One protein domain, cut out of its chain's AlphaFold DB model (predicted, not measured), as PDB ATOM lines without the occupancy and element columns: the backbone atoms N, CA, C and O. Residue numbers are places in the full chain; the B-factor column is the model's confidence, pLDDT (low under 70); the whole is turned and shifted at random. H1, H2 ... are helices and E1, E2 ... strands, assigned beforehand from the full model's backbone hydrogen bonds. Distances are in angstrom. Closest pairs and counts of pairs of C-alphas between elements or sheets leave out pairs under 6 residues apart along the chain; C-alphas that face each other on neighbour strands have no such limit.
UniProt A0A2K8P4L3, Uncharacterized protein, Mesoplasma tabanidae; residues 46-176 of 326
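This is residues 46 to 176 of the 326 residues of an uncharacterized protein of Mesoplasma tabanidae (UniProt A0A2K8P4L3). A long, twisted antiparallel sheet of four strands is built round the hairpin E3 and E4, with H1 beside E3 at one side and H2 crossing over E4 and E5 at one end. H3 lies by the other end of E4, and E2 lies far out beyond H2. The printed part has 131 residues, in the order E1 H1 E2 H2 E3 E4 E5 H3, with sheet order E1 E3 E4 E5; the class is mixed, helices and strands. It is compact, with a radius of gyration of the C-alphas of 16.1 A, yet elongated, spanning 50 by 29 by 24 A.

In the sheet, E3 is residues 121 to 134, 36.7 A long, and bends by 60 degrees at residue 124. E4 is residues 137 to 148, 34.4 A; E5 is residues 151 to 157, 16.6 A; E1 is residues 61 to 64, beginning at C-alpha 61 (-23.585, 118.023, -1.714). H1 is residues 66 to 82, 24.1 A; H2 is residues 109 to 117, 12.3 A; E2 is residues 85 to 89. H3, residues 169 to 173, ends at C-alpha 173 (-27.280, 109.506, -12.532).

E3, E4 and E5 form a meander, each strand the antiparallel neighbour of the one before. N 129 and O 141 are 2.8 A apart across the hairpin E3 and E4, N 146 and O 153 2.8 A across the hairpin E4 and E5, and N 63 and O 128 2.8 A between E1 and E3. H1 stands only just at the sheet's level, at a height of 3.6 A; its closest C-alphas to E3 are Lys 66 and Met 126, 4.4 A. H2 is on the sheet at a height of 9.7 A, over E4 and only just over E5, across the strands at 64 degrees to E4 on the local plane. H3 only grazes the sheet. E2 pairs with no named strand; its closest C-alphas to H2 are Ile 88 and Ser 117, 5.9 A. In H1, H2 and H3 every O i to N i+4 pair is within hydrogen-bond range.

The C-alphas farthest apart, Gln 53 and Glu 86, are 50.6 A apart. The printed part has no cut; the links E2 to H2 and E5 to H3 are long. Mean pLDDT of the printed part is 71.2, with 48 residues under 70, among them 82 to 113.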
ATOM      1  N   THR A  46     -31.197 107.480  -6.236       62.22
ATOM      2  CA  THR A  46     -30.557 108.798  -6.123       62.22
ATOM      3  C   THR A  46     -30.790 109.720  -7.329       62.22
ATOM      4  O   THR A  46     -30.020 110.648  -7.560       62.22
ATOM      5  N   LYS A  47     -31.854 109.519  -8.117       63.25
ATOM      6  CA  LYS A  47     -32.177 110.345  -9.307       63.25
ATOM      7  C   LYS A  47     -32.412 111.839  -9.029       63.25
ATOM      8  O   LYS A  47     -32.548 112.608  -9.973       63.25
ATOM      9  N   PHE A  48     -32.481 112.254  -7.766       71.31
ATOM     10  CA  PHE A  48     -32.624 113.652  -7.347       71.31
ATOM     11  C   PHE A  48     -31.284 114.407  -7.222       71.31
ATOM     12  O   PHE A  48     -31.290 115.568  -6.818       71.31
ATOM     13  N   ILE A  49     -30.142 113.767  -7.510       81.44
ATOM     14  CA  ILE A  49     -28.818 114.404  -7.428       81.44
ATOM     15  C   ILE A  49     -28.729 115.596  -8.398       81.44
ATOM     16  O   ILE A  49     -29.086 115.490  -9.570       81.44
ATOM     17  N   GLU A  50     -28.227 116.728  -7.898       86.00
ATOM     18  CA  GLU A  50     -28.039 117.961  -8.665       86.00
ATOM     19  C   GLU A  50     -26.917 117.796  -9.702       86.00
ATOM     20  O   GLU A  50     -25.845 117.262  -9.396       86.00
ATOM     21  N   THR A  51     -27.145 118.314 -10.913       85.81
ATOM     22  CA  THR A  51     -26.144 118.354 -11.986       85.81
ATOM     23  C   THR A  51     -25.839 119.776 -12.431       85.81
ATOM     24  O   THR A  51     -26.726 120.631 -12.453       85.81
ATOM     25  N   ASP A  52     -24.606 120.012 -12.864       85.25
ATOM     26  CA  ASP A  52     -24.208 121.253 -13.518       85.25
ATOM     27  C   ASP A  52     -24.702 121.333 -14.982       85.25
ATOM     28  O   ASP A  52     -25.412 120.463 -15.497       85.25
ATOM     29  N   GLN A  53     -24.309 122.398 -15.683       87.19
ATOM     30  CA  GLN A  53     -24.684 122.637 -17.084       87.19
ATOM     31  C   GLN A  53     -24.107 121.600 -18.067       87.19
ATOM     32  O   GLN A  53     -24.626 121.456 -19.173       87.19
ATOM     33  N   ASN A  54     -23.068 120.863 -17.669       85.25
ATOM     34  CA  ASN A  54     -22.435 119.804 -18.452       85.25
ATOM     35  C   ASN A  54     -22.997 118.413 -18.118       85.25
ATOM     36  O   ASN A  54     -22.484 117.420 -18.631       85.25
ATOM     37  N   LYS A  55     -24.057 118.341 -17.296       81.00
ATOM     38  CA  LYS A  55     -24.636 117.100 -16.755       81.00
ATOM     39  C   LYS A  55     -23.676 116.326 -15.843       81.00
ATOM     40  O   LYS A  55     -23.819 115.116 -15.686       81.00
ATOM     41  N   GLU A  56     -22.711 117.011 -15.235       85.12
ATOM     42  CA  GLU A  56     -21.841 116.436 -14.211       85.12
ATOM     43  C   GLU A  56     -22.483 116.613 -12.834       85.12
ATOM     44  O   GLU A  56     -23.135 117.623 -12.570       85.12
ATOM     45  N   VAL A  57     -22.309 115.637 -11.943       83.81
ATOM     46  CA  VAL A  57     -22.817 115.722 -10.570       83.81
ATOM     47  C   VAL A  57     -22.121 116.861  -9.820       83.81
ATOM     48  O   VAL A  57     -20.901 116.998  -9.865       83.81
ATOM     49  N   VAL A  58     -22.879 117.670  -9.078       87.69
ATOM     50  CA  VAL A  58     -22.294 118.729  -8.241       87.69
ATOM     51  C   VAL A  58     -21.646 118.101  -6.990       87.69
ATOM     52  O   VAL A  58     -22.354 117.453  -6.208       87.69
ATOM     53  N   PRO A  59     -20.325 118.267  -6.760       87.81
ATOM     54  CA  PRO A  59     -19.643 117.688  -5.604       87.81
ATOM     55  C   PRO A  59     -19.956 118.449  -4.309       87.81
ATOM     56  O   PRO A  59     -20.439 119.581  -4.326       87.81
ATOM     57  N   ASN A  60     -19.612 117.842  -3.172       87.88
ATOM     58  CA  ASN A  60     -19.775 118.403  -1.827       87.88
ATOM     59  C   ASN A  60     -21.230 118.785  -1.515       87.88
ATOM     60  O   ASN A  60     -21.528 119.821  -0.913       87.88
ATOM     61  N   ARG A  61     -22.144 117.910  -1.938       88.50
ATOM     62  CA  ARG A  61     -23.585 118.023  -1.714       88.50
ATOM     63  C   ARG A  61     -24.076 116.955  -0.750       88.50
ATOM     64  O   ARG A  61     -23.545 115.846  -0.693       88.50
ATOM     65  N   VAL A  62     -25.127 117.309  -0.017       89.81
ATOM     66  CA  VAL A  62     -25.827 116.428   0.916       89.81
ATOM     67  C   VAL A  62     -27.297 116.416   0.543       89.81
ATOM     68  O   VAL A  62     -27.893 117.473   0.345       89.81
ATOM     69  N   TYR A  63     -27.871 115.225   0.480       87.69
ATOM     70  CA  TYR A  63     -29.260 115.013   0.116       87.69
ATOM     71  C   TYR A  63     -29.975 114.282   1.254       87.69
ATOM     72  O   TYR A  63     -29.565 113.184   1.644       87.69
ATOM     73  N   GLU A  64     -31.022 114.896   1.811       90.44
ATOM     74  CA  GLU A  64     -31.841 114.279   2.857       90.44
ATOM     75  C   GLU A  64     -32.713 113.176   2.254       90.44
ATOM     76  O   GLU A  64     -33.409 113.377   1.262       90.44
ATOM     77  N   THR A  65     -32.661 111.989   2.849       85.44
ATOM     78  CA  THR A  65     -33.264 110.774   2.286       85.44
ATOM     79  C   THR A  65     -33.946 109.899   3.334       85.44
ATOM     80  O   THR A  65     -34.224 108.716   3.118       85.44
ATOM     81  N   LYS A  66     -34.259 110.500   4.488       90.81
ATOM     82  CA  LYS A  66     -34.927 109.846   5.615       90.81
ATOM     83  C   LYS A  66     -36.232 109.175   5.198       90.81
ATOM     84  O   LYS A  66     -36.445 108.021   5.563       90.81
ATOM     85  N   GLY A  67     -37.084 109.884   4.455       89.00
ATOM     86  CA  GLY A  67     -38.386 109.368   4.020       89.00
ATOM     87  C   GLY A  67     -38.237 108.080   3.212       89.00
ATOM     88  O   GLY A  67     -38.769 107.049   3.598       89.00
ATOM     89  N   GLN A  68     -37.384 108.105   2.186       83.56
ATOM     90  CA  GLN A  68     -37.128 106.944   1.334       83.56
ATOM     91  C   GLN A  68     -36.576 105.739   2.109       83.56
ATOM     92  O   GLN A  68     -37.017 104.617   1.886       83.56
ATOM     93  N   MET A  69     -35.628 105.950   3.028       84.56
ATOM     94  CA  MET A  69     -35.116 104.857   3.866       84.56
ATOM     95  C   MET A  69     -36.187 104.314   4.819       84.56
ATOM     96  O   MET A  69     -36.276 103.104   5.014       84.56
ATOM     97  N   SER A  70     -37.019 105.192   5.385       88.44
ATOM     98  CA  SER A  70     -38.131 104.785   6.252       88.44
ATOM     99  C   SER A  70     -39.130 103.919   5.485       88.44
ATOM    100  O   SER A  70     -39.507 102.858   5.966       88.44
ATOM    101  N   ASP A  71     -39.491 104.314   4.263       84.62
ATOM    102  CA  ASP A  71     -40.398 103.548   3.402       84.62
ATOM    103  C   ASP A  71     -39.818 102.172   3.044       84.62
ATOM    104  O   ASP A  71     -40.525 101.163   3.087       84.62
ATOM    105  N   LEU A  72     -38.519 102.104   2.736       78.94
ATOM    106  CA  LEU A  72     -37.829 100.841   2.469       78.94
ATOM    107  C   LEU A  72     -37.858  99.905   3.682       78.94
ATOM    108  O   LEU A  72     -38.201  98.734   3.539       78.94
ATOM    109  N   LEU A  73     -37.537 100.409   4.874       83.06
ATOM    110  CA  LEU A  73     -37.529  99.593   6.089       83.06
ATOM    111  C   LEU A  73     -38.944  99.201   6.534       83.06
ATOM    112  O   LEU A  73     -39.142  98.080   6.987       83.06
ATOM    113  N   ASN A  74     -39.952 100.046   6.317       84.88
ATOM    114  CA  ASN A  74     -41.349  99.676   6.547       84.88
ATOM    115  C   ASN A  74     -41.800  98.547   5.606       84.88
ATOM    116  O   ASN A  74     -42.446  97.598   6.045       84.88
ATOM    117  N   ASN A  75     -41.414  98.606   4.326       78.00
ATOM    118  CA  ASN A  75     -41.673  97.521   3.375       78.00
ATOM    119  C   ASN A  75     -40.961  96.223   3.778       78.00
ATOM    120  O   ASN A  75     -41.519  95.142   3.598       78.00
ATOM    121  N   TRP A  76     -39.756  96.323   4.346       76.38
ATOM    122  CA  TRP A  76     -39.036  95.183   4.908       76.38
ATOM    123  C   TRP A  76     -39.780  94.553   6.091       76.38
ATOM    124  O   TRP A  76     -39.986  93.340   6.108       76.38
ATOM    125  N   LEU A  77     -40.228  95.362   7.054       79.31
ATOM    126  CA  LEU A  77     -41.006  94.888   8.203       79.31
ATOM    127  C   LEU A  77     -42.305  94.205   7.757       79.31
ATOM    128  O   LEU A  77     -42.588  93.087   8.183       79.31
ATOM    129  N   LEU A  78     -43.032  94.818   6.815       78.94
ATOM    130  CA  LEU A  78     -44.232  94.226   6.224       78.94
ATOM    131  C   LEU A  78     -43.919  92.905   5.506       78.94
ATOM    132  O   LEU A  78     -44.677  91.944   5.605       78.94
ATOM    133  N   TYR A  79     -42.797  92.829   4.789       69.88
ATOM    134  CA  TYR A  79     -42.359  91.587   4.159       69.88
ATOM    135  C   TYR A  79     -42.078  90.494   5.199       69.88
ATOM    136  O   TYR A  79     -42.496  89.353   4.989       69.88
ATOM    137  N   LYS A  80     -41.413  90.816   6.317       72.69
ATOM    138  CA  LYS A  80     -41.185  89.862   7.415       72.69
ATOM    139  C   LYS A  80     -42.491  89.343   8.002       72.69
ATOM    140  O   LYS A  80     -42.637  88.131   8.141       72.69
ATOM    141  N   GLU A  81     -43.442  90.237   8.260       71.81
ATOM    142  CA  GLU A  81     -44.764  89.897   8.790       71.81
ATOM    143  C   GLU A  81     -45.545  88.992   7.824       71.81
ATOM    144  O   GLU A  81     -45.930  87.882   8.186       71.81
ATOM    145  N   LEU A  82     -45.700  89.408   6.560       62.78
ATOM    146  CA  LEU A  82     -46.452  88.665   5.537       62.78
ATOM    147  C   LEU A  82     -45.871  87.285   5.231       62.78
ATOM    148  O   LEU A  82     -46.570  86.422   4.697       62.78
ATOM    149  N   ASN A  83     -44.580  87.094   5.490       59.44
ATOM    150  CA  ASN A  83     -43.914  85.824   5.265       59.44
ATOM    151  C   ASN A  83     -43.612  85.081   6.563       59.44
ATOM    152  O   ASN A  83     -42.992  84.036   6.451       59.44
ATOM    153  N   GLU A  84     -44.068  85.526   7.737       58.50
ATOM    154  CA  GLU A  84     -43.829  84.857   9.031       58.50
ATOM    155  C   GLU A  84     -42.334  84.557   9.272       58.50
ATOM    156  O   GLU A  84     -41.941  83.450   9.650       58.50
ATOM    157  N   ILE A  85     -41.469  85.526   8.962       57.84
ATOM    158  CA  ILE A  85     -40.025  85.392   9.171       57.84
ATOM    159  C   ILE A  85     -39.744  85.582  10.663       57.84
ATOM    160  O   ILE A  85     -39.700  86.706  11.150       57.84
ATOM    161  N   GLU A  86     -39.558  84.475  11.381       50.56
ATOM    162  CA  GLU A  86     -39.294  84.482  12.827       50.56
ATOM    163  C   GLU A  86     -37.797  84.607  13.161       50.56
ATOM    164  O   GLU A  86     -37.456  85.070  14.246       50.56
ATOM    165  N   ASN A  87     -36.891  84.198  12.262       47.94
ATOM    166  CA  ASN A  87     -35.446  84.238  12.506       47.94
ATOM    167  C   ASN A  87     -34.652  84.643  11.259       47.94
ATOM    168  O   ASN A  87     -34.936  84.223  10.136       47.94
ATOM    169  N   ILE A  88     -33.594  85.425  11.465       51.66
ATOM    170  CA  ILE A  88     -32.687  85.869  10.403       51.66
ATOM    171  C   ILE A  88     -31.286  85.382  10.752       51.66
ATOM    172  O   ILE A  88     -30.690  85.824  11.731       51.66
ATOM    173  N   ASN A  89     -30.758  84.464   9.946       46.34
ATOM    174  CA  ASN A  89     -29.390  83.999  10.082       46.34
ATOM    175  C   ASN A  89     -28.462  84.979   9.365       46.34
ATOM    176  O   ASN A  89     -28.380  85.043   8.135       46.34
ATOM    177  N   THR A  90     -27.751  85.760  10.170       47.94
ATOM    178  CA  THR A  90     -26.763  86.719   9.684       47.94
ATOM    179  C   THR A  90     -25.350  86.145   9.679       47.94
ATOM    180  O   THR A  90     -24.437  86.824   9.218       47.94
ATOM    181  N   THR A  91     -25.133  84.893  10.108       40.41
ATOM    182  CA  THR A  91     -23.808  84.258  10.259       40.41
ATOM    183  C   THR A  91     -23.026  84.210   8.940       40.41
ATOM    184  O   THR A  91     -21.806  84.358   8.940       40.41
ATOM    185  N   ASN A  92     -23.731  84.108   7.807       39.06
ATOM    186  CA  ASN A  92     -23.159  84.168   6.454       39.06
ATOM    187  C   ASN A  92     -23.230  85.557   5.797       39.06
ATOM    188  O   ASN A  92     -22.946  85.681   4.601       39.06
ATOM    189  N   TYR A  93     -23.560  86.605   6.563       39.03
ATOM    190  CA  TYR A  93     -23.492  87.994   6.119       39.03
ATOM    191  C   TYR A  93     -22.040  88.365   5.809       39.03
ATOM    192  O   TYR A  93     -21.300  88.929   6.615       39.03
ATOM    193  N   SER A  94     -21.629  88.047   4.588       34.81
ATOM    194  CA  SER A  94     -20.472  88.643   3.957       34.81
ATOM    195  C   SER A  94     -20.908  90.006   3.434       34.81
ATOM    196  O   SER A  94     -21.267  90.178   2.270       34.81
ATOM    197  N   SER A  95     -20.861  91.034   4.285       36.69
ATOM    198  CA  SER A  95     -20.608  92.343   3.701       36.69
ATOM    199  C   SER A  95     -19.218  92.241   3.083       36.69
ATOM    200  O   SER A  95     -18.219  92.229   3.802       36.69
ATOM    201  N   LYS A  96     -19.126  92.210   1.752       30.86
ATOM    202  CA  LYS A  96     -17.857  92.461   1.043       30.86
ATOM    203  C   LYS A  96     -17.254  93.834   1.389       30.86
ATOM    204  O   LYS A  96     -16.204  94.190   0.875       30.86
ATOM    205  N   PHE A  97     -17.901  94.604   2.260       35.81
ATOM    206  CA  PHE A  97     -17.682  96.017   2.418       35.81
ATOM    207  C   PHE A  97     -17.797  96.452   3.870       35.81
ATOM    208  O   PHE A  97     -18.672  96.030   4.623       35.81
ATOM    209  N   ILE A  98     -16.849  97.297   4.245       33.50
ATOM    210  CA  ILE A  98     -16.664  97.811   5.588       33.50
ATOM    211  C   ILE A  98     -17.629  98.976   5.758       33.50
ATOM    212  O   ILE A  98     -17.335 100.082   5.315       33.50
ATOM    213  N   SER A  99     -18.751  98.762   6.430       38.28
ATOM    214  CA  SER A  99     -19.504  99.883   6.970       38.28
ATOM    215  C   SER A  99     -18.605 100.586   8.021       38.28
ATOM    216  O   SER A  99     -17.769  99.941   8.666       38.28
ATOM    217  N   LYS A 100     -18.628 101.921   8.134       36.75
ATOM    218  CA  LYS A 100     -17.768 102.688   9.065       36.75
ATOM    219  C   LYS A 100     -18.609 103.604   9.951       36.75
ATOM    220  O   LYS A 100     -19.563 104.213   9.485       36.75
ATOM    221  N   SER A 101     -18.278 103.662  11.242       36.84
ATOM    222  CA  SER A 101     -18.748 104.770  12.090       36.84
ATOM    223  C   SER A 101     -18.008 106.051  11.688       36.84
ATOM    224  O   SER A 101     -16.928 105.961  11.101       36.84
ATOM    225  N   GLU A 102     -18.508 107.225  12.082       35.81
ATOM    226  CA  GLU A 102     -17.819 108.525  11.914       35.81
ATOM    227  C   GLU A 102     -16.339 108.507  12.353       35.81
ATOM    228  O   GLU A 102     -15.509 109.230  11.811       35.81
ATOM    229  N   SER A 103     -15.972 107.630  13.294       37.25
ATOM    230  CA  SER A 103     -14.591 107.459  13.773       37.25
ATOM    231  C   SER A 103     -13.675 106.632  12.851       37.25
ATOM    232  O   SER A 103     -12.537 106.339  13.215       37.25
ATOM    233  N   GLY A 104     -14.166 106.164  11.699       36.81
ATOM    234  CA  GLY A 104     -13.434 105.268  10.799       36.81
ATOM    235  C   GLY A 104     -13.264 103.837  11.326       36.81
ATOM    236  O   GLY A 104     -12.693 102.991  10.633       36.81
ATOM    237  N   LYS A 105     -13.778 103.528  12.527       39.19
ATOM    238  CA  LYS A 105     -13.826 102.159  13.053       39.19
ATOM    239  C   LYS A 105     -14.794 101.320  12.218       39.19
ATOM    240  O   LYS A 105     -15.911 101.777  11.951       39.19
ATOM    241  N   LYS A 106     -14.354 100.104  11.843       46.31
ATOM    242  CA  LYS A 106     -15.190  99.056  11.228       46.31
ATOM    243  C   LYS A 106     -16.526  99.007  11.962       46.31
ATOM    244  O   LYS A 106     -16.531  98.954  13.193       46.31
ATOM    245  N   LEU A 107     -17.628  99.060  11.220       49.06
ATOM    246  CA  LEU A 107     -18.952  98.935  11.795       49.06
ATOM    247  C   LEU A 107     -19.005  97.642  12.572       49.06
ATOM    248  O   LEU A 107     -18.478  96.603  12.164       49.06
ATOM    249  N   ASN A 108     -19.677  97.750  13.700       50.59
ATOM    250  CA  ASN A 108     -20.024  96.601  14.476       50.59
ATOM    251  C   ASN A 108     -20.962  95.736  13.615       50.59
ATOM    252  O   ASN A 108     -22.038  96.197  13.236       50.59
ATOM    253  N   TYR A 109     -20.540  94.517  13.280       51.03
ATOM    254  CA  TYR A 109     -21.362  93.486  12.634       51.03
ATOM    255  C   TYR A 109     -22.731  93.329  13.334       51.03
ATOM    256  O   TYR A 109     -23.748  93.062  12.690       51.03
ATOM    257  N   ASP A 110     -22.779  93.652  14.630       61.38
ATOM    258  CA  ASP A 110     -23.999  93.732  15.429       61.38
ATOM    259  C   ASP A 110     -25.025  94.751  14.916       61.38
ATOM    260  O   ASP A 110     -26.212  94.541  15.118       61.38
ATOM    261  N   PHE A 111     -24.626  95.876  14.306       69.88
ATOM    262  CA  PHE A 111     -25.590  96.891  13.860       69.88
ATOM    263  C   PHE A 111     -26.415  96.404  12.676       69.88
ATOM    264  O   PHE A 111     -27.634  96.455  12.752       69.88
ATOM    265  N   MET A 112     -25.769  95.920  11.609       69.12
ATOM    266  CA  MET A 112     -26.496  95.425  10.434       69.12
ATOM    267  C   MET A 112     -27.341  94.208  10.796       69.12
ATOM    268  O   MET A 112     -28.478  94.109  10.353       69.12
ATOM    269  N   THR A 113     -26.815  93.329  11.655       66.12
ATOM    270  CA  THR A 113     -27.592  92.214  12.200       66.12
ATOM    271  C   THR A 113     -28.847  92.717  12.909       66.12
ATOM    272  O   THR A 113     -29.940  92.296  12.553       66.12
ATOM    273  N   LYS A 114     -28.709  93.679  13.829       74.75
ATOM    274  CA  LYS A 114     -29.840  94.235  14.585       74.75
ATOM    275  C   LYS A 114     -30.830  95.003  13.717       74.75
ATOM    276  O   LYS A 114     -32.027  94.832  13.891       74.75
ATOM    277  N   LEU A 115     -30.347  95.806  12.769       78.06
ATOM    278  CA  LEU A 115     -31.191  96.547  11.830       78.06
ATOM    279  C   LEU A 115     -32.072  95.601  11.013       78.06
ATOM    280  O   LEU A 115     -33.212  95.928  10.725       78.06
ATOM    281  N   LEU A 116     -31.552  94.436  10.631       72.94
ATOM    282  CA  LEU A 116     -32.298  93.486   9.812       72.94
ATOM    283  C   LEU A 116     -33.187  92.562  10.650       72.94
ATOM    284  O   LEU A 116     -34.295  92.245  10.212       72.94
ATOM    285  N   SER A 117     -32.730  92.156  11.840       69.00
ATOM    286  CA  SER A 117     -33.468  91.258  12.734       69.00
ATOM    287  C   SER A 117     -34.611  91.939  13.482       69.00
ATOM    288  O   SER A 117     -35.619  91.293  13.733       69.00
ATOM    289  N   SER A 118     -34.473  93.218  13.827       80.69
ATOM    290  CA  SER A 118     -35.434  93.943  14.664       80.69
ATOM    291  C   SER A 118     -36.785  94.158  13.981       80.69
ATOM    292  O   SER A 118     -36.855  94.420  12.778       80.69
ATOM    293  N   ASP A 119     -37.858  94.072  14.764       80.94
ATOM    294  CA  ASP A 119     -39.225  94.422  14.358       80.94
ATOM    295  C   ASP A 119     -39.593  95.880  14.694       80.94
ATOM    296  O   ASP A 119     -40.668  96.348  14.328       80.94
ATOM    297  N   ASP A 120     -38.699  96.607  15.372       87.06
ATOM    298  CA  ASP A 120     -38.891  97.985  15.829       87.06
ATOM    299  C   ASP A 120     -37.722  98.863  15.373       87.06
ATOM    300  O   ASP A 120     -36.674  98.951  16.023       87.06
ATOM    301  N   ILE A 121     -37.909  99.511  14.221       89.38
ATOM    302  CA  ILE A 121     -36.894 100.342  13.578       89.38
ATOM    303  C   ILE A 121     -37.471 101.726  13.302       89.38
ATOM    304  O   ILE A 121     -38.464 101.877  12.594       89.38
ATOM    305  N   VAL A 122     -36.784 102.759  13.784       93.69
ATOM    306  CA  VAL A 122     -37.093 104.157  13.477       93.69
ATOM    307  C   VAL A 122     -35.866 104.829  12.882       93.69
ATOM    308  O   VAL A 122     -34.793 104.854  13.485       93.69
ATOM    309  N   VAL A 123     -36.029 105.427  11.703       91.94
ATOM    310  CA  VAL A 123     -34.992 106.248  11.068       91.94
ATOM    311  C   VAL A 123     -35.154 107.684  11.552       91.94
ATOM    312  O   VAL A 123     -36.120 108.368  11.214       91.94
ATOM    313  N   ASN A 124     -34.203 108.182  12.335       92.44
ATOM    314  CA  ASN A 124     -34.223 109.570  12.796       92.44
ATOM    315  C   ASN A 124     -33.672 110.521  11.739       92.44
ATOM    316  O   ASN A 124     -34.232 111.604  11.546       92.44
ATOM    317  N   LYS A 125     -32.620 110.091  11.037       93.00
ATOM    318  CA  LYS A 125     -31.902 110.859  10.019       93.00
ATOM    319  C   LYS A 125     -31.342 109.908   8.968       93.00
ATOM    320  O   LYS A 125     -30.868 108.837   9.322       93.00
ATOM    321  N   MET A 126     -31.348 110.319   7.704       89.62
ATOM    322  CA  MET A 126     -30.626 109.629   6.638       89.62
ATOM    323  C   MET A 126     -30.184 110.639   5.591       89.62
ATOM    324  O   MET A 126     -31.017 111.376   5.064       89.62
ATOM    325  N   ASN A 127     -28.894 110.656   5.281       88.19
ATOM    326  CA  ASN A 127     -28.310 111.558   4.303       88.19
ATOM    327  C   ASN A 127     -27.454 110.783   3.305       88.19
ATOM    328  O   ASN A 127     -26.667 109.922   3.698       88.19
ATOM    329  N   PHE A 128     -27.574 111.147   2.032       84.50
ATOM    330  CA  PHE A 128     -26.663 110.733   0.975       84.50
ATOM    331  C   PHE A 128     -25.681 111.871   0.689       84.50
ATOM    332  O   PHE A 128     -26.088 113.008   0.451       84.50
ATOM    333  N   TYR A 129     -24.391 111.571   0.736       85.88
ATOM    334  CA  TYR A 129     -23.298 112.516   0.560       85.88
ATOM    335  C   TYR A 129     -22.625 112.250  -0.775       85.88
ATOM    336  O   TYR A 129     -22.241 111.115  -1.053       85.88
ATOM    337  N   VAL A 130     -22.423 113.299  -1.566       85.38
ATOM    338  CA  VAL A 130     -21.506 113.277  -2.705       85.38
ATOM    339  C   VAL A 130     -20.287 114.096  -2.314       85.38
ATOM    340  O   VAL A 130     -20.359 115.315  -2.189       85.38
ATOM    341  N   ASN A 131     -19.180 113.402  -2.089       82.88
ATOM    342  CA  ASN A 131     -17.914 113.942  -1.611       82.88
ATOM    343  C   ASN A 131     -16.940 114.185  -2.776       82.88
ATOM    344  O   ASN A 131     -17.197 113.771  -3.907       82.88
ATOM    345  N   ASP A 132     -15.811 114.822  -2.460       73.12
ATOM    346  CA  ASP A 132     -14.798 115.354  -3.379       73.12
ATOM    347  C   ASP A 132     -14.563 114.617  -4.708       73.12
ATOM    348  O   ASP A 132     -14.482 113.385  -4.791       73.12
ATOM    349  N   VAL A 133     -14.343 115.456  -5.727       71.12
ATOM    350  CA  VAL A 133     -13.957 115.108  -7.093       71.12
ATOM    351  C   VAL A 133     -12.447 114.959  -7.200       71.12
ATOM    352  O   VAL A 133     -11.688 115.878  -6.897       71.12
ATOM    353  N   LYS A 134     -12.013 113.824  -7.740       73.75
ATOM    354  CA  LYS A 134     -10.694 113.697  -8.361       73.75
ATOM    355  C   LYS A 134     -10.877 113.000  -9.701       73.75
ATOM    356  O   LYS A 134     -11.554 111.982  -9.762       73.75
ATOM    357  N   ASP A 135     -10.344 113.584 -10.770       79.38
ATOM    358  CA  ASP A 135     -10.417 113.024 -12.128       79.38
ATOM    359  C   ASP A 135     -11.857 112.703 -12.597       79.38
ATOM    360  O   ASP A 135     -12.102 111.687 -13.239       79.38
ATOM    361  N   LYS A 136     -12.827 113.580 -12.266       79.50
ATOM    362  CA  LYS A 136     -14.277 113.404 -12.525       79.50
ATOM    363  C   LYS A 136     -14.907 112.159 -11.884       79.50
ATOM    364  O   LYS A 136     -15.962 111.695 -12.314       79.50
ATOM    365  N   GLN A 137     -14.279 111.634 -10.837       82.75
ATOM    366  CA  GLN A 137     -14.833 110.561 -10.029       82.75
ATOM    367  C   GLN A 137     -15.114 111.057  -8.608       82.75
ATOM    368  O   GLN A 137     -14.310 111.768  -8.000       82.75
ATOM    369  N   TYR A 138     -16.264 110.655  -8.086       81.81
ATOM    370  CA  TYR A 138     -16.853 111.083  -6.827       81.81
ATOM    371  C   TYR A 138     -16.756 109.946  -5.813       81.81
ATOM    372  O   TYR A 138     -16.940 108.775  -6.147       81.81
ATOM    373  N   SER A 139     -16.493 110.279  -4.555       80.75
ATOM    374  CA  SER A 139     -16.818 109.369  -3.443       80.75
ATOM    375  C   SER A 139     -18.215 109.670  -2.937       80.75
ATOM    376  O   SER A 139     -18.606 110.830  -2.902       80.75
ATOM    377  N   VAL A 140     -18.930 108.654  -2.469       76.94
ATOM    378  CA  VAL A 140     -20.250 108.838  -1.859       76.94
ATOM    379  C   VAL A 140     -20.291 108.237  -0.462       76.94
ATOM    380  O   VAL A 140     -19.553 107.293  -0.183       76.94
ATOM    381  N   ASP A 141     -21.117 108.806   0.415       77.50
ATOM    382  CA  ASP A 141     -21.448 108.207   1.713       77.50
ATOM    383  C   ASP A 141     -22.972 108.166   1.928       77.50
ATOM    384  O   ASP A 141     -23.706 108.959   1.342       77.50
ATOM    385  N   MET A 142     -23.470 107.260   2.766       78.44
ATOM    386  CA  MET A 142     -24.876 107.199   3.147       78.44
ATOM    387  C   MET A 142     -24.958 106.923   4.641       78.44
ATOM    388  O   MET A 142     -24.782 105.789   5.090       78.44
ATOM    389  N   VAL A 143     -25.198 107.988   5.400       81.88
ATOM    390  CA  VAL A 143     -25.074 107.992   6.859       81.88
ATOM    391  C   VAL A 143     -26.404 108.371   7.486       81.88
ATOM    392  O   VAL A 143     -27.049 109.336   7.066       81.88
ATOM    393  N   GLY A 144     -26.806 107.616   8.502       85.56
ATOM    394  CA  GLY A 144     -28.054 107.843   9.213       85.56
ATOM    395  C   GLY A 144     -27.975 107.599  10.711       85.56
ATOM    396  O   GLY A 144     -27.038 106.986  11.221       85.56
ATOM    397  N   ASP A 145     -29.012 108.074  11.392       89.62
ATOM    398  CA  ASP A 145     -29.266 107.831  12.806       89.62
ATOM    399  C   ASP A 145     -30.514 106.956  12.926       89.62
ATOM    400  O   ASP A 145     -31.546 107.249  12.311       89.62
ATOM    401  N   PHE A 146     -30.433 105.912  13.741       89.12
ATOM    402  CA  PHE A 146     -31.469 104.898  13.896       89.12
ATOM    403  C   PHE A 146     -31.801 104.693  15.373       89.12
ATOM    404  O   PHE A 146     -30.926 104.779  16.237       89.12
ATOM    405  N   ILE A 147     -33.054 104.373  15.665       91.94
ATOM    406  CA  ILE A 147     -33.456 103.714  16.906       91.94
ATOM    407  C   ILE A 147     -33.870 102.302  16.512       91.94
ATOM    408  O   ILE A 147     -34.732 102.140  15.655       91.94
ATOM    409  N   ILE A 148     -33.222 101.301  17.098       86.50
ATOM    410  CA  ILE A 148     -33.497  99.884  16.846       86.50
ATOM    411  C   ILE A 148     -33.726  99.232  18.200       86.50
ATOM    412  O   ILE A 148     -32.853  99.334  19.065       86.50
ATOM    413  N   ASP A 149     -34.888  98.617  18.409       86.44
ATOM    414  CA  ASP A 149     -35.281  98.014  19.692       86.44
ATOM    415  C   ASP A 149     -35.054  98.972  20.878       86.44
ATOM    416  O   ASP A 149     -34.441  98.628  21.895       86.44
ATOM    417  N   LYS A 150     -35.494 100.230  20.726       87.25
ATOM    418  CA  LYS A 150     -35.311 101.333  21.698       87.25
ATOM    419  C   LYS A 150     -33.857 101.744  21.971       87.25
ATOM    420  O   LYS A 150     -33.613 102.574  22.849       87.25
ATOM    421  N   LYS A 151     -32.879 101.213  21.235       86.19
ATOM    422  CA  LYS A 151     -31.470 101.601  21.336       86.19
ATOM    423  C   LYS A 151     -31.092 102.578  20.227       86.19
ATOM    424  O   LYS A 151     -31.312 102.307  19.052       86.19
ATOM    425  N   GLU A 152     -30.466 103.691  20.603       87.75
ATOM    426  CA  GLU A 152     -29.946 104.675  19.648       87.75
ATOM    427  C   GLU A 152     -28.639 104.216  18.987       87.75
ATOM    428  O   GLU A 152     -27.698 103.762  19.646       87.75
ATOM    429  N   TYR A 153     -28.566 104.430  17.676       83.19
ATOM    430  CA  TYR A 153     -27.397 104.259  16.826       83.19
ATOM    431  C   TYR A 153     -27.193 105.543  16.026       83.19
ATOM    432  O   TYR A 153     -28.090 105.966  15.302       83.19
ATOM    433  N   LYS A 154     -26.027 106.177  16.164       84.75
ATOM    434  CA  LYS A 154     -25.734 107.479  15.548       84.75
ATOM    435  C   LYS A 154     -24.629 107.366  14.515       84.75
ATOM    436  O   LYS A 154     -23.679 106.608  14.718       84.75
ATOM    437  N   SER A 155     -24.757 108.146  13.449       79.94
ATOM    438  CA  SER A 155     -23.768 108.282  12.383       79.94
ATOM    439  C   SER A 155     -23.364 106.937  11.769       79.94
ATOM    440  O   SER A 155     -22.181 106.634  11.582       79.94
ATOM    441  N   MET A 156     -24.363 106.099  11.490       75.06
ATOM    442  CA  MET A 156     -24.177 104.769  10.928       75.06
ATOM    443  C   MET A 156     -24.121 104.848   9.410       75.06
ATOM    444  O   MET A 156     -25.110 105.214   8.773       75.06
ATOM    445  N   SER A 157     -22.977 104.481   8.828       73.12
ATOM    446  CA  SER A 157     -22.880 104.290   7.383       73.12
ATOM    447  C   SER A 157     -23.486 102.945   6.991       73.12
ATOM    448  O   SER A 157     -23.129 101.905   7.555       73.12
ATOM    449  N   ILE A 158     -24.397 102.970   6.021       69.06
ATOM    450  CA  ILE A 158     -25.047 101.770   5.472       69.06
ATOM    451  C   ILE A 158     -24.589 101.455   4.046       69.06
ATOM    452  O   ILE A 158     -25.067 100.492   3.443       69.06
ATOM    453  N   LEU A 159     -23.657 102.240   3.495       61.78
ATOM    454  CA  LEU A 159     -23.033 101.880   2.230       61.78
ATOM    455  C   LEU A 159     -22.101 100.704   2.453       61.78
ATOM    456  O   LEU A 159     -21.067 100.794   3.111       61.78
ATOM    457  N   GLY A 160     -22.464  99.594   1.833       51.03
ATOM    458  CA  GLY A 160     -21.553  98.494   1.624       51.03
ATOM    459  C   GLY A 160     -20.694  98.744   0.392       51.03
ATOM    460  O   GLY A 160     -20.817  97.972  -0.539       51.03
ATOM    461  N   TYR A 161     -19.834  99.766   0.368       51.72
ATOM    462  CA  TYR A 161     -18.741  99.876  -0.615       51.72
ATOM    463  C   TYR A 161     -17.409 100.136   0.102       51.72
ATOM    464  O   TYR A 161     -17.384 100.572   1.254       51.72
ATOM    465  N   GLU A 162     -16.276  99.852  -0.545       51.22
ATOM    466  CA  GLU A 162     -14.975 100.234   0.012       51.22
ATOM    467  C   GLU A 162     -14.809 101.756  -0.034       51.22
ATOM    468  O   GLU A 162     -15.187 102.398  -1.010       51.22
ATOM    469  N   SER A 163     -14.174 102.357   0.979       56.69
ATOM    470  CA  SER A 163     -13.953 103.817   1.012       56.69
ATOM    471  C   SER A 163     -13.070 104.347  -0.128       56.69
ATOM    472  O   SER A 163     -12.955 105.554  -0.317       56.69
ATOM    473  N   THR A 164     -12.393 103.450  -0.841       62.50
ATOM    474  CA  THR A 164     -11.567 103.712  -2.025       62.50
ATOM    475  C   THR A 164     -12.367 103.691  -3.324       62.50
ATOM    476  O   THR A 164     -11.851 104.155  -4.337       62.50
ATOM    477  N   MET A 165     -13.597 103.170  -3.315       66.88
ATOM    478  CA  MET A 165     -14.438 103.085  -4.503       66.88
ATOM    479  C   MET A 165     -14.906 104.481  -4.925       66.88
ATOM    480  O   MET A 165     -15.257 105.322  -4.091       66.88
ATOM    481  N   LYS A 166     -14.870 104.733  -6.234       78.12
ATOM    482  CA  LYS A 166     -15.214 106.016  -6.845       78.12
ATOM    483  C   LYS A 166     -16.186 105.788  -7.994       78.12
ATOM    484  O   LYS A 166     -16.119 104.757  -8.653       78.12
ATOM    485  N   PHE A 167     -17.061 106.760  -8.204       75.00
ATOM    486  CA  PHE A 167     -18.182 106.686  -9.135       75.00
ATOM    487  C   PHE A 167     -18.107 107.873 -10.083       75.00
ATOM    488  O   PHE A 167     -17.723 108.959  -9.674       75.00
ATOM    489  N   THR A 168     -18.464 107.691 -11.339       79.06
ATOM    490  CA  THR A 168     -18.632 108.765 -12.320       79.06
ATOM    491  C   THR A 168     -20.017 109.402 -12.192       79.06
ATOM    492  O   THR A 168     -20.935 108.824 -11.604       79.06
ATOM    493  N   SER A 169     -20.201 110.590 -12.775       78.06
ATOM    494  CA  SER A 169     -21.526 111.225 -12.857       78.06
ATOM    495  C   SER A 169     -22.547 110.323 -13.552       78.06
ATOM    496  O   SER A 169     -23.683 110.221 -13.106       78.06
ATOM    497  N   GLU A 170     -22.138 109.623 -14.613       73.00
ATOM    498  CA  GLU A 170     -23.000 108.691 -15.343       73.00
ATOM    499  C   GLU A 170     -23.483 107.539 -14.449       73.00
ATOM    500  O   GLU A 170     -24.673 107.227 -14.433       73.00
ATOM    501  N   GLU A 171     -22.604 106.951 -13.637       70.69
ATOM    502  CA  GLU A 171     -22.964 105.880 -12.694       70.69
ATOM    503  C   GLU A 171     -23.910 106.364 -11.586       70.69
ATOM    504  O   GLU A 171     -24.834 105.650 -11.203       70.69
ATOM    505  N   LEU A 172     -23.730 107.595 -11.095       70.75
ATOM    506  CA  LEU A 172     -24.615 108.169 -10.076       70.75
ATOM    507  C   LEU A 172     -25.998 108.541 -10.637       70.75
ATOM    508  O   LEU A 172     -27.012 108.357  -9.959       70.75
ATOM    509  N   LEU A 173     -26.052 109.035 -11.878       69.31
ATOM    510  CA  LEU A 173     -27.280 109.506 -12.532       69.31
ATOM    511  C   LEU A 173     -28.071 108.390 -13.232       69.31
ATOM    512  O   LEU A 173     -29.286 108.514 -13.397       69.31
ATOM    513  N   SER A 174     -27.423 107.283 -13.608       57.38
ATOM    514  CA  SER A 174     -28.067 106.124 -14.255       57.38
ATOM    515  C   SER A 174     -28.945 105.287 -13.315       57.38
ATOM    516  O   SER A 174     -29.641 104.378 -13.770       57.38
ATOM    517  N   GLY A 175     -29.014 105.651 -12.030       51.28
ATOM    518  CA  GLY A 175     -29.840 104.982 -11.028       51.28
ATOM    519  C   GLY A 175     -29.006 104.141 -10.075       51.28
ATOM    520  O   GLY A 175     -29.238 102.942  -9.949       51.28
ATOM    521  N   PHE A 176     -28.052 104.783  -9.398       49.62
ATOM    522  CA  PHE A 176     -27.279 104.166  -8.328       49.62
ATOM    523  C   PHE A 176     -28.210 103.526  -7.287       49.62
ATOM    524  O   PHE A 176     -29.053 104.206  -6.695       49.62
TER     525      PHE A 176